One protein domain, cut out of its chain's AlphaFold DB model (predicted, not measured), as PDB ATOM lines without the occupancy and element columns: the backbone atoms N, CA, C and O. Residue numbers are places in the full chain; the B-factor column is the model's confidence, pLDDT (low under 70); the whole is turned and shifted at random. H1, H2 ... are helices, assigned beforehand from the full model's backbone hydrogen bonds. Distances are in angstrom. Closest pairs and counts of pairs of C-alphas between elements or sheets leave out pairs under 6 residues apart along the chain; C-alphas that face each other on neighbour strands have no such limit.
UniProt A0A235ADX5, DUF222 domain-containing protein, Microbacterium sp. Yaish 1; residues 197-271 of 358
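This is residues 197 to 271 of the 358 residues of the protein "DUF222 domain-containing protein" of Microbacterium sp. Yaish 1 (UniProt A0A235ADX5). One long helix, H1, is crossed about perpendicularly by a shorter helix, H2, which packs on it at residues 204 to 212. A long link takes the chain from the end of H1 back to H2, and after H2 a stretch with no named element, residues 248 to 271, makes a wide loop and then returns to the neighbourhood of H1's first residue. The printed part has 75 residues with two named helices, H1 then H2, and no named strand; its class is all helix. It is compact, with a radius of gyration of the C-alphas of 12.5 A, and elongated in outline, spanning 42 by 27 by 21 A.

Begin with H1, residues 197 to 221, and look at its residues 204 to 212, with which alone it touches H2, residues 233 to 247. The closest C-alphas of the two are those of Leu 207 and Arg 237, 5.3 A apart. Their lines stand about perpendicular, at 74 degrees, and their centres are 10.0 A apart. In both H1 and H2 you will find every O i to N i+4 pair within hydrogen-bond range.

Find C-alpha 197 at (232.357, 314.001, 191.727); from there H1 runs 36.2 A to C-alpha 221 at (206.585, 339.256, 194.078). H2 runs 20.4 A from C-alpha 233 to C-alpha 247 at (211.431, 318.978, 180.093).

The two C-alphas farthest apart are those of Thr 197 and Cys 225, 42.3 A, while those of Thr 197 and Val 271 are 9.9 A apart. The printed part has no cut, and the link from H1 to H2, 11 residues, is long. In the B-factor column the mean pLDDT of the printed part is 71.4, and residues 219 to 229 and 247 to 271 are under 70.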
ATOM      1  N   THR A 197     232.624 313.118 190.579       80.25
ATOM      2  CA  THR A 197     232.357 314.001 191.727       80.25
ATOM      3  C   THR A 197     232.092 315.446 191.309       80.25
ATOM      4  O   THR A 197     231.137 316.054 191.780       80.25
ATOM      5  N   VAL A 198     232.872 315.984 190.365       72.31
ATOM      6  CA  VAL A 198     232.693 317.357 189.859       72.31
ATOM      7  C   VAL A 198     231.326 317.581 189.212       72.31
ATOM      8  O   VAL A 198     230.747 318.655 189.355       72.31
ATOM      9  N   ILE A 199     230.774 316.560 188.550       76.69
ATOM     10  CA  ILE A 199     229.445 316.627 187.936       76.69
ATOM     11  C   ILE A 199     228.377 316.584 189.028       76.69
ATOM     12  O   ILE A 199     227.479 317.417 189.011       76.69
ATOM     13  N   ALA A 200     228.491 315.672 190.000       81.50
ATOM     14  CA  ALA A 200     227.529 315.562 191.100       81.50
ATOM     15  C   ALA A 200     227.450 316.854 191.932       81.50
ATOM     16  O   ALA A 200     226.358 317.371 192.172       81.50
ATOM     17  N   VAL A 201     228.606 317.407 192.316       78.94
ATOM     18  CA  VAL A 201     228.689 318.677 193.056       78.94
ATOM     19  C   VAL A 201     228.113 319.813 192.223       78.94
ATOM     20  O   VAL A 201     227.300 320.586 192.726       78.94
ATOM     21  N   GLY A 202     228.467 319.882 190.937       73.31
ATOM     22  CA  GLY A 202     227.946 320.916 190.055       73.31
ATOM     23  C   GLY A 202     226.429 320.832 189.849       73.31
ATOM     24  O   GLY A 202     225.751 321.857 189.831       73.31
ATOM     25  N   MET A 203     225.866 319.623 189.747       84.81
ATOM     26  CA  MET A 203     224.415 319.423 189.691       84.81
ATOM     27  C   MET A 203     223.743 319.955 190.959       84.81
ATOM     28  O   MET A 203     222.797 320.733 190.858       84.81
ATOM     29  N   LEU A 204     224.245 319.587 192.142       87.62
ATOM     30  CA  LEU A 204     223.658 320.011 193.413       87.62
ATOM     31  C   LEU A 204     223.750 321.530 193.622       87.62
ATOM     32  O   LEU A 204     222.775 322.150 194.053       87.62
ATOM     33  N   ASP A 205     224.892 322.132 193.296       83.81
ATOM     34  CA  ASP A 205     225.089 323.582 193.354       83.81
ATOM     35  C   ASP A 205     224.116 324.307 192.412       83.81
ATOM     36  O   ASP A 205     223.369 325.184 192.849       83.81
ATOM     37  N   ARG A 206     224.013 323.869 191.150       85.56
ATOM     38  CA  ARG A 206     223.083 324.459 190.174       85.56
ATOM     39  C   ARG A 206     221.624 324.367 190.628       85.56
ATOM     40  O   ARG A 206     220.907 325.360 190.547       85.56
ATOM     41  N   LEU A 207     221.188 323.207 191.128       88.38
ATOM     42  CA  LEU A 207     219.830 323.027 191.660       88.38
ATOM     43  C   LEU A 207     219.575 323.931 192.875       88.38
ATOM     44  O   LEU A 207     218.488 324.480 193.025       88.38
ATOM     45  N   THR A 208     220.585 324.111 193.729       88.69
ATOM     46  CA  THR A 208     220.504 325.000 194.896       88.69
ATOM     47  C   THR A 208     220.358 326.458 194.479       88.69
ATOM     48  O   THR A 208     219.480 327.141 194.996       88.69
ATOM     49  N   GLN A 209     221.169 326.922 193.525       82.25
ATOM     50  CA  GLN A 209     221.089 328.287 193.004       82.25
ATOM     51  C   GLN A 209     219.736 328.553 192.334       82.25
ATOM     52  O   GLN A 209     219.111 329.568 192.625       82.25
ATOM     53  N   MET A 210     219.233 327.618 191.518       83.00
ATOM     54  CA  MET A 210     217.897 327.742 190.925       83.00
ATOM     55  C   MET A 210     216.796 327.796 191.992       83.00
ATOM     56  O   MET A 210     215.909 328.641 191.909       83.00
ATOM     57  N   GLY A 211     216.864 326.940 193.016       86.31
ATOM     58  CA  GLY A 211     215.909 326.957 194.126       86.31
ATOM     59  C   GLY A 211     215.932 328.271 194.911       86.31
ATOM     60  O   GLY A 211     214.877 328.777 195.288       86.31
ATOM     61  N   GLN A 212     217.117 328.860 195.104       86.00
ATOM     62  CA  GLN A 212     217.252 330.171 195.735       86.00
ATOM     63  C   GLN A 212     216.634 331.271 194.866       86.00
ATOM     64  O   GLN A 212     215.827 332.045 195.365       86.00
ATOM     65  N   SER A 213     216.907 331.284 193.556       84.00
ATOM     66  CA  SER A 213     216.300 332.251 192.633       84.00
ATOM     67  C   SER A 213     214.770 332.169 192.601       84.00
ATOM     68  O   SER A 213     214.112 333.200 192.507       84.00
ATOM     69  N   VAL A 214     214.185 330.971 192.719       82.44
ATOM     70  CA  VAL A 214     212.722 330.796 192.822       82.44
ATOM     71  C   VAL A 214     212.178 331.415 194.111       82.44
ATOM     72  O   VAL A 214     211.141 332.079 194.082       82.44
ATOM     73  N   LYS A 215     212.876 331.220 195.235       81.81
ATOM     74  CA  LYS A 215     212.499 331.822 196.520       81.81
ATOM     75  C   LYS A 215     212.603 333.340 196.490       81.81
ATOM     76  O   LYS A 215     211.662 334.004 196.913       81.81
ATOM     77  N   ASP A 216     213.698 333.867 195.953       80.06
ATOM     78  CA  ASP A 216     213.948 335.305 195.863       80.06
ATOM     79  C   ASP A 216     212.919 335.980 194.941       80.06
ATOM     80  O   ASP A 216     212.247 336.918 195.356       80.06
ATOM     81  N   ALA A 217     212.675 335.430 193.744       75.31
ATOM     82  CA  ALA A 217     211.693 335.975 192.801       75.31
ATOM     83  C   ALA A 217     210.265 336.014 193.375       75.31
ATOM     84  O   ALA A 217     209.496 336.931 193.087       75.31
ATOM     85  N   ARG A 218     209.894 335.028 194.202       70.94
ATOM     86  CA  ARG A 218     208.586 335.003 194.874       70.94
ATOM     87  C   ARG A 218     208.536 335.893 196.110       70.94
ATOM     88  O   ARG A 218     207.472 336.428 196.396       70.94
ATOM     89  N   ALA A 219     209.648 336.085 196.815       68.81
ATOM     90  CA  ALA A 219     209.742 337.068 197.892       68.81
ATOM     91  C   ALA A 219     209.599 338.502 197.349       68.81
ATOM     92  O   ALA A 219     208.859 339.297 197.925       68.81
ATOM     93  N   ASP A 220     210.213 338.795 196.200       64.88
ATOM     94  CA  ASP A 220     210.077 340.079 195.504       64.88
ATOM     95  C   ASP A 220     208.643 340.293 194.978       64.88
ATOM     96  O   ASP A 220     208.100 341.398 195.053       64.88
ATOM     97  N   ALA A 221     207.986 339.225 194.507       59.12
ATOM     98  CA  ALA A 221     206.585 339.256 194.078       59.12
ATOM     99  C   ALA A 221     205.578 339.318 195.247       59.12
ATOM    100  O   ALA A 221     204.475 339.836 195.072       59.12
ATOM    101  N   ALA A 222     205.944 338.859 196.450       54.84
ATOM    102  CA  ALA A 222     205.091 338.866 197.646       54.84
ATOM    103  C   ALA A 222     204.781 340.278 198.189       54.84
ATOM    104  O   ALA A 222     203.941 340.430 199.077       54.84
ATOM    105  N   GLY A 223     205.367 341.333 197.604       53.56
ATOM    106  CA  GLY A 223     204.848 342.702 197.717       53.56
ATOM    107  C   GLY A 223     203.428 342.872 197.142       53.56
ATOM    108  O   GLY A 223     202.766 343.866 197.434       53.56
ATOM    109  N   ALA A 224     202.938 341.895 196.371       55.66
ATOM    110  CA  ALA A 224     201.606 341.837 195.786       55.66
ATOM    111  C   ALA A 224     200.899 340.511 196.142       55.66
ATOM    112  O   ALA A 224     200.894 339.568 195.365       55.66
ATOM    113  N   CYS A 225     200.276 340.452 197.323       51.53
ATOM    114  CA  CYS A 225     199.197 339.519 197.705       51.53
ATOM    115  C   CYS A 225     199.385 337.989 197.525       51.53
ATOM    116  O   CYS A 225     198.421 337.265 197.775       51.53
ATOM    117  N   GLU A 226     200.564 337.469 197.171       55.78
ATOM    118  CA  GLU A 226     200.820 336.021 197.118       55.78
ATOM    119  C   GLU A 226     201.627 335.520 198.331       55.78
ATOM    120  O   GLU A 226     202.559 336.189 198.783       55.78
ATOM    121  N   PRO A 227     201.284 334.342 198.890       58.19
ATOM    122  CA  PRO A 227     202.018 333.762 200.006       58.19
ATOM    123  C   PRO A 227     203.426 333.324 199.581       58.19
ATOM    124  O   PRO A 227     203.624 332.754 198.507       58.19
ATOM    125  N   ALA A 228     204.404 333.554 200.463       64.00
ATOM    126  CA  ALA A 228     205.784 333.114 200.271       64.00
ATOM    127  C   ALA A 228     205.868 331.592 200.047       64.00
ATOM    128  O   ALA A 228     205.108 330.822 200.640       64.00
ATOM    129  N   ASP A 229     206.814 331.154 199.212       69.31
ATOM    130  CA  ASP A 229     207.025 329.732 198.933       69.31
ATOM    131  C   ASP A 229     207.460 328.989 200.206       69.31
ATOM    132  O   ASP A 229     208.541 329.226 200.751       69.31
ATOM    133  N   THR A 230     206.603 328.090 200.689       79.50
ATOM    134  CA  THR A 230     206.825 327.318 201.920       79.50
ATOM    135  C   THR A 230     207.640 326.047 201.692       79.50
ATOM    136  O   THR A 230     207.970 325.356 202.660       79.50
ATOM    137  N   ARG A 231     207.987 325.721 200.440       84.25
ATOM    138  CA  ARG A 231     208.750 324.512 200.124       84.25
ATOM    139  C   ARG A 231     210.173 324.579 200.674       84.25
ATOM    140  O   ARG A 231     210.863 325.611 200.657       84.25
ATOM    141  N   THR A 232     210.649 323.435 201.155       89.56
ATOM    142  CA  THR A 232     212.037 323.293 201.598       89.56
ATOM    143  C   THR A 232     212.986 323.361 200.401       89.56
ATOM    144  O   THR A 232     212.593 323.147 199.254       89.56
ATOM    145  N   MET A 233     214.265 323.661 200.652       88.12
ATOM    146  CA  MET A 233     215.266 323.646 199.576       88.12
ATOM    147  C   MET A 233     215.374 322.274 198.909       88.12
ATOM    148  O   MET A 233     215.576 322.207 197.702       88.12
ATOM    149  N   ASP A 234     215.196 321.192 199.664       88.19
ATOM    150  CA  ASP A 234     215.263 319.838 199.115       88.19
ATOM    151  C   ASP A 234     214.055 319.510 198.233       88.19
ATOM    152  O   ASP A 234     214.227 318.900 197.181       88.19
ATOM    153  N   GLN A 235     212.861 319.995 198.594       87.38
ATOM    154  CA  GLN A 235     211.674 319.897 197.737       87.38
ATOM    155  C   GLN A 235     211.880 320.658 196.421       87.38
ATOM    156  O   GLN A 235     211.669 320.096 195.352       87.38
ATOM    157  N   LEU A 236     212.388 321.895 196.479       89.12
ATOM    158  CA  LEU A 236     212.676 322.678 195.271       89.12
ATOM    159  C   LEU A 236     213.731 322.014 194.384       89.12
ATOM    160  O   LEU A 236     213.563 321.960 193.171       89.12
ATOM    161  N   ARG A 237     214.812 321.483 194.969       91.25
ATOM    162  CA  ARG A 237     215.843 320.754 194.213       91.25
ATOM    163  C   ARG A 237     215.261 319.536 193.503       91.25
ATOM    164  O   ARG A 237     215.634 319.293 192.359       91.25
ATOM    165  N   ALA A 238     214.377 318.787 194.164       89.06
ATOM    166  CA  ALA A 238     213.722 317.621 193.578       89.06
ATOM    167  C   ALA A 238     212.795 318.011 192.414       89.06
ATOM    168  O   ALA A 238     212.920 317.429 191.336       89.06
ATOM    169  N   ASP A 239     211.950 319.031 192.599       88.44
ATOM    170  CA  ASP A 239     211.049 319.551 191.558       88.44
ATOM    171  C   ASP A 239     211.847 320.036 190.333       88.44
ATOM    172  O   ASP A 239     211.615 319.601 189.206       88.44
ATOM    173  N   ILE A 240     212.864 320.877 190.560       87.44
ATOM    174  CA  ILE A 240     213.717 321.444 189.504       87.44
ATOM    175  C   ILE A 240     214.496 320.341 188.776       87.44
ATOM    176  O   ILE A 240     214.640 320.393 187.555       87.44
ATOM    177  N   LEU A 241     215.012 319.340 189.499       89.75
ATOM    178  CA  LEU A 241     215.690 318.199 188.885       89.75
ATOM    179  C   LEU A 241     214.734 317.418 187.976       89.75
ATOM    180  O   LEU A 241     215.111 317.086 186.852       89.75
ATOM    181  N   GLY A 242     213.511 317.154 188.448       83.50
ATOM    182  CA  GLY A 242     212.467 316.502 187.662       83.50
ATOM    183  C   GLY A 242     212.165 317.270 186.378       83.50
ATOM    184  O   GLY A 242     212.234 316.697 185.289       83.50
ATOM    185  N   ASP A 243     211.939 318.577 186.487       82.44
ATOM    186  CA  ASP A 243     211.659 319.432 185.335       82.44
ATOM    187  C   ASP A 243     212.814 319.470 184.330       82.44
ATOM    188  O   ASP A 243     212.598 319.387 183.121       82.44
ATOM    189  N   LEU A 244     214.058 319.578 184.803       84.00
ATOM    190  CA  LEU A 244     215.233 319.609 183.932       84.00
ATOM    191  C   LEU A 244     215.403 318.303 183.155       84.00
ATOM    192  O   LEU A 244     215.744 318.336 181.972       84.00
ATOM    193  N   VAL A 245     215.183 317.157 183.805       84.25
ATOM    194  CA  VAL A 245     215.369 315.837 183.187       84.25
ATOM    195  C   VAL A 245     214.210 315.487 182.251       84.25
ATOM    196  O   VAL A 245     214.448 314.899 181.198       84.25
ATOM    197  N   LEU A 246     212.973 315.855 182.602       76.50
ATOM    198  CA  LEU A 246     211.780 315.537 181.806       76.50
ATOM    199  C   LEU A 246     211.492 316.572 180.708       76.50
ATOM    200  O   LEU A 246     211.005 316.209 179.639       76.50
ATOM    201  N   GLY A 247     211.782 317.850 180.962       65.62
ATOM    202  CA  GLY A 247     211.431 318.978 180.093       65.62
ATOM    203  C   GLY A 247     212.617 319.706 179.450       65.62
ATOM    204  O   GLY A 247     212.403 320.571 178.602       65.62
ATOM    205  N   GLY A 248     213.864 319.399 179.830       61.41
ATOM    206  CA  GLY A 248     215.084 320.029 179.295       61.41
ATOM    207  C   GLY A 248     215.357 321.460 179.788       61.41
ATOM    208  O   GLY A 248     216.480 321.950 179.664       61.41
ATOM    209  N   ALA A 249     214.362 322.118 180.382       62.09
ATOM    210  CA  ALA A 249     214.439 323.407 181.062       62.09
ATOM    211  C   ALA A 249     213.447 323.404 182.242       62.09
ATOM    212  O   ALA A 249     212.405 322.755 182.136       62.09
ATOM    213  N   PRO A 250     213.754 324.084 183.361       57.25
ATOM    214  CA  PRO A 250     212.931 324.002 184.559       57.25
ATOM    215  C   PRO A 250     211.591 324.715 184.323       57.25
ATOM    216  O   PRO A 250     211.576 325.906 184.024       57.25
ATOM    217  N   VAL A 251     210.471 323.997 184.440       59.44
ATOM    218  CA  VAL A 251     209.112 324.538 184.239       59.44
ATOM    219  C   VAL A 251     208.708 325.430 185.417       59.44
ATOM    220  O   VAL A 251     207.932 326.365 185.248       59.44
ATOM    221  N   VAL A 252     209.301 325.207 186.593       56.09
ATOM    222  CA  VAL A 252     209.215 326.100 187.763       56.09
ATOM    223  C   VAL A 252     209.789 327.510 187.492       56.09
ATOM    224  O   VAL A 252     209.551 328.418 188.291       56.09
ATOM    225  N   ASP A 253     210.502 327.738 186.381       58.72
ATOM    226  CA  ASP A 253     210.973 329.069 185.980       58.72
ATOM    227  C   ASP A 253     209.798 329.997 185.593       58.72
ATOM    228  O   ASP A 253     209.138 329.756 184.579       58.72
ATOM    229  N   PRO A 254     209.543 331.104 186.319       55.75
ATOM    230  CA  PRO A 254     208.488 332.055 185.957       55.75
ATOM    231  C   PRO A 254     208.747 332.780 184.621       55.75
ATOM    232  O   PRO A 254     207.845 333.425 184.093       55.75
ATOM    233  N   THR A 255     209.957 332.674 184.059       56.41
ATOM    234  CA  THR A 255     210.337 333.229 182.746       56.41
ATOM    235  C   THR A 255     210.284 332.201 181.606       56.41
ATOM    236  O   THR A 255     210.704 332.486 180.482       56.41
ATOM    237  N   TYR A 256     209.742 331.004 181.856       45.16
ATOM    238  CA  TYR A 256     209.610 329.951 180.852       45.16
ATOM    239  C   TYR A 256     208.731 330.403 179.666       45.16
ATOM    240  O   TYR A 256     207.515 330.536 179.788       45.16
ATOM    241  N   GLY A 257     209.346 330.621 178.494       51.00
ATOM    242  CA  GLY A 257     208.639 330.827 177.219       51.00
ATOM    243  C   GLY A 257     209.016 332.065 176.398       51.00
ATOM    244  O   GLY A 257     208.554 332.171 175.265       51.00
ATOM    245  N   ILE A 258     209.862 332.971 176.901       51.84
ATOM    246  CA  ILE A 258     210.155 334.241 176.200       51.84
ATOM    247  C   ILE A 258     211.374 334.122 175.251       51.84
ATOM    248  O   ILE A 258     211.446 334.821 174.244       51.84
ATOM    249  N   ASP A 259     212.285 333.171 175.489       48.81
ATOM    250  CA  ASP A 259     213.594 333.119 174.807       48.81
ATOM    251  C   ASP A 259     214.292 331.733 174.828       48.81
ATOM    252  O   ASP A 259     215.470 331.607 174.492       48.81
ATOM    253  N   ARG A 260     213.566 330.648 175.146       48.81
ATOM    254  CA  ARG A 260     214.045 329.236 175.208       48.81
ATOM    255  C   ARG A 260     215.203 328.938 176.178       48.81
ATOM    256  O   ARG A 260     215.522 327.769 176.373       48.81
ATOM    257  N   ALA A 261     215.760 329.937 176.848       52.44
ATOM    258  CA  ALA A 261     216.610 329.779 178.019       52.44
ATOM    259  C   ALA A 261     216.151 330.792 179.074       52.44
ATOM    260  O   ALA A 261     216.709 331.879 179.160       52.44
ATOM    261  N   GLY A 262     215.113 330.443 179.844       56.91
ATOM    262  CA  GLY A 262     214.677 331.251 180.987       56.91
ATOM    263  C   GLY A 262     215.822 331.500 181.980       56.91
ATOM    264  O   GLY A 262     216.867 330.838 181.920       56.91
ATOM    265  N   GLY A 263     215.646 332.460 182.891       59.56
ATOM    266  CA  GLY A 263     216.677 332.911 183.833       59.56
ATOM    267  C   GLY A 263     217.325 331.777 184.638       59.56
ATOM    268  O   GLY A 263     218.529 331.817 184.902       59.56
ATOM    269  N   LEU A 264     216.580 330.709 184.939       57.03
ATOM    270  CA  LEU A 264     217.120 329.524 185.608       57.03
ATOM    271  C   LEU A 264     218.025 328.695 184.682       57.03
ATOM    272  O   LEU A 264     219.038 328.150 185.119       57.03
ATOM    273  N   GLY A 265     217.726 328.635 183.381       57.56
ATOM    274  CA  GLY A 265     218.541 327.950 182.374       57.56
ATOM    275  C   GLY A 265     219.956 328.526 182.234       57.56
ATOM    276  O   GLY A 265     220.894 327.773 181.950       57.56
ATOM    277  N   ALA A 266     220.125 329.825 182.502       64.00
ATOM    278  CA  ALA A 266     221.409 330.524 182.459       64.00
ATOM    279  C   ALA A 266     222.333 330.207 183.650       64.00
ATOM    280  O   ALA A 266     223.548 330.400 183.546       64.00
ATOM    281  N   ILE A 267     221.793 329.690 184.759       56.72
ATOM    282  CA  ILE A 267     222.566 329.367 185.962       56.72
ATOM    283  C   ILE A 267     223.549 328.236 185.651       56.72
ATOM    284  O   ILE A 267     223.167 327.130 185.246       56.72
ATOM    285  N   ARG A 268     224.838 328.523 185.853       64.19
ATOM    286  CA  ARG A 268     225.951 327.583 185.699       64.19
ATOM    287  C   ARG A 268     226.448 327.155 187.073       64.19
ATOM    288  O   ARG A 268     226.584 327.980 187.969       64.19
ATOM    289  N   ALA A 269     226.755 325.869 187.195       61.06
ATOM    290  CA  ALA A 269     227.369 325.312 188.388       61.06
ATOM    291  C   ALA A 269     228.742 325.942 188.673       61.06
ATOM    292  O   ALA A 269     229.516 326.187 187.743       61.06
ATOM    293  N   ARG A 270     229.061 326.143 189.950       67.62
ATOM    294  CA  ARG A 270     230.370 326.553 190.462       67.62
ATOM    295  C   ARG A 270     230.944 325.423 191.315       67.62
ATOM    296  O   ARG A 270     230.331 325.000 192.288       67.62
ATOM    297  N   VAL A 271     232.131 324.939 190.955       65.12
ATOM    298  CA  VAL A 271     232.853 323.900 191.705       65.12
ATOM    299  C   VAL A 271     234.238 324.433 192.048       65.12
ATOM    300  O   VAL A 271     234.973 324.844 191.152       65.12
TER     301      VAL A 271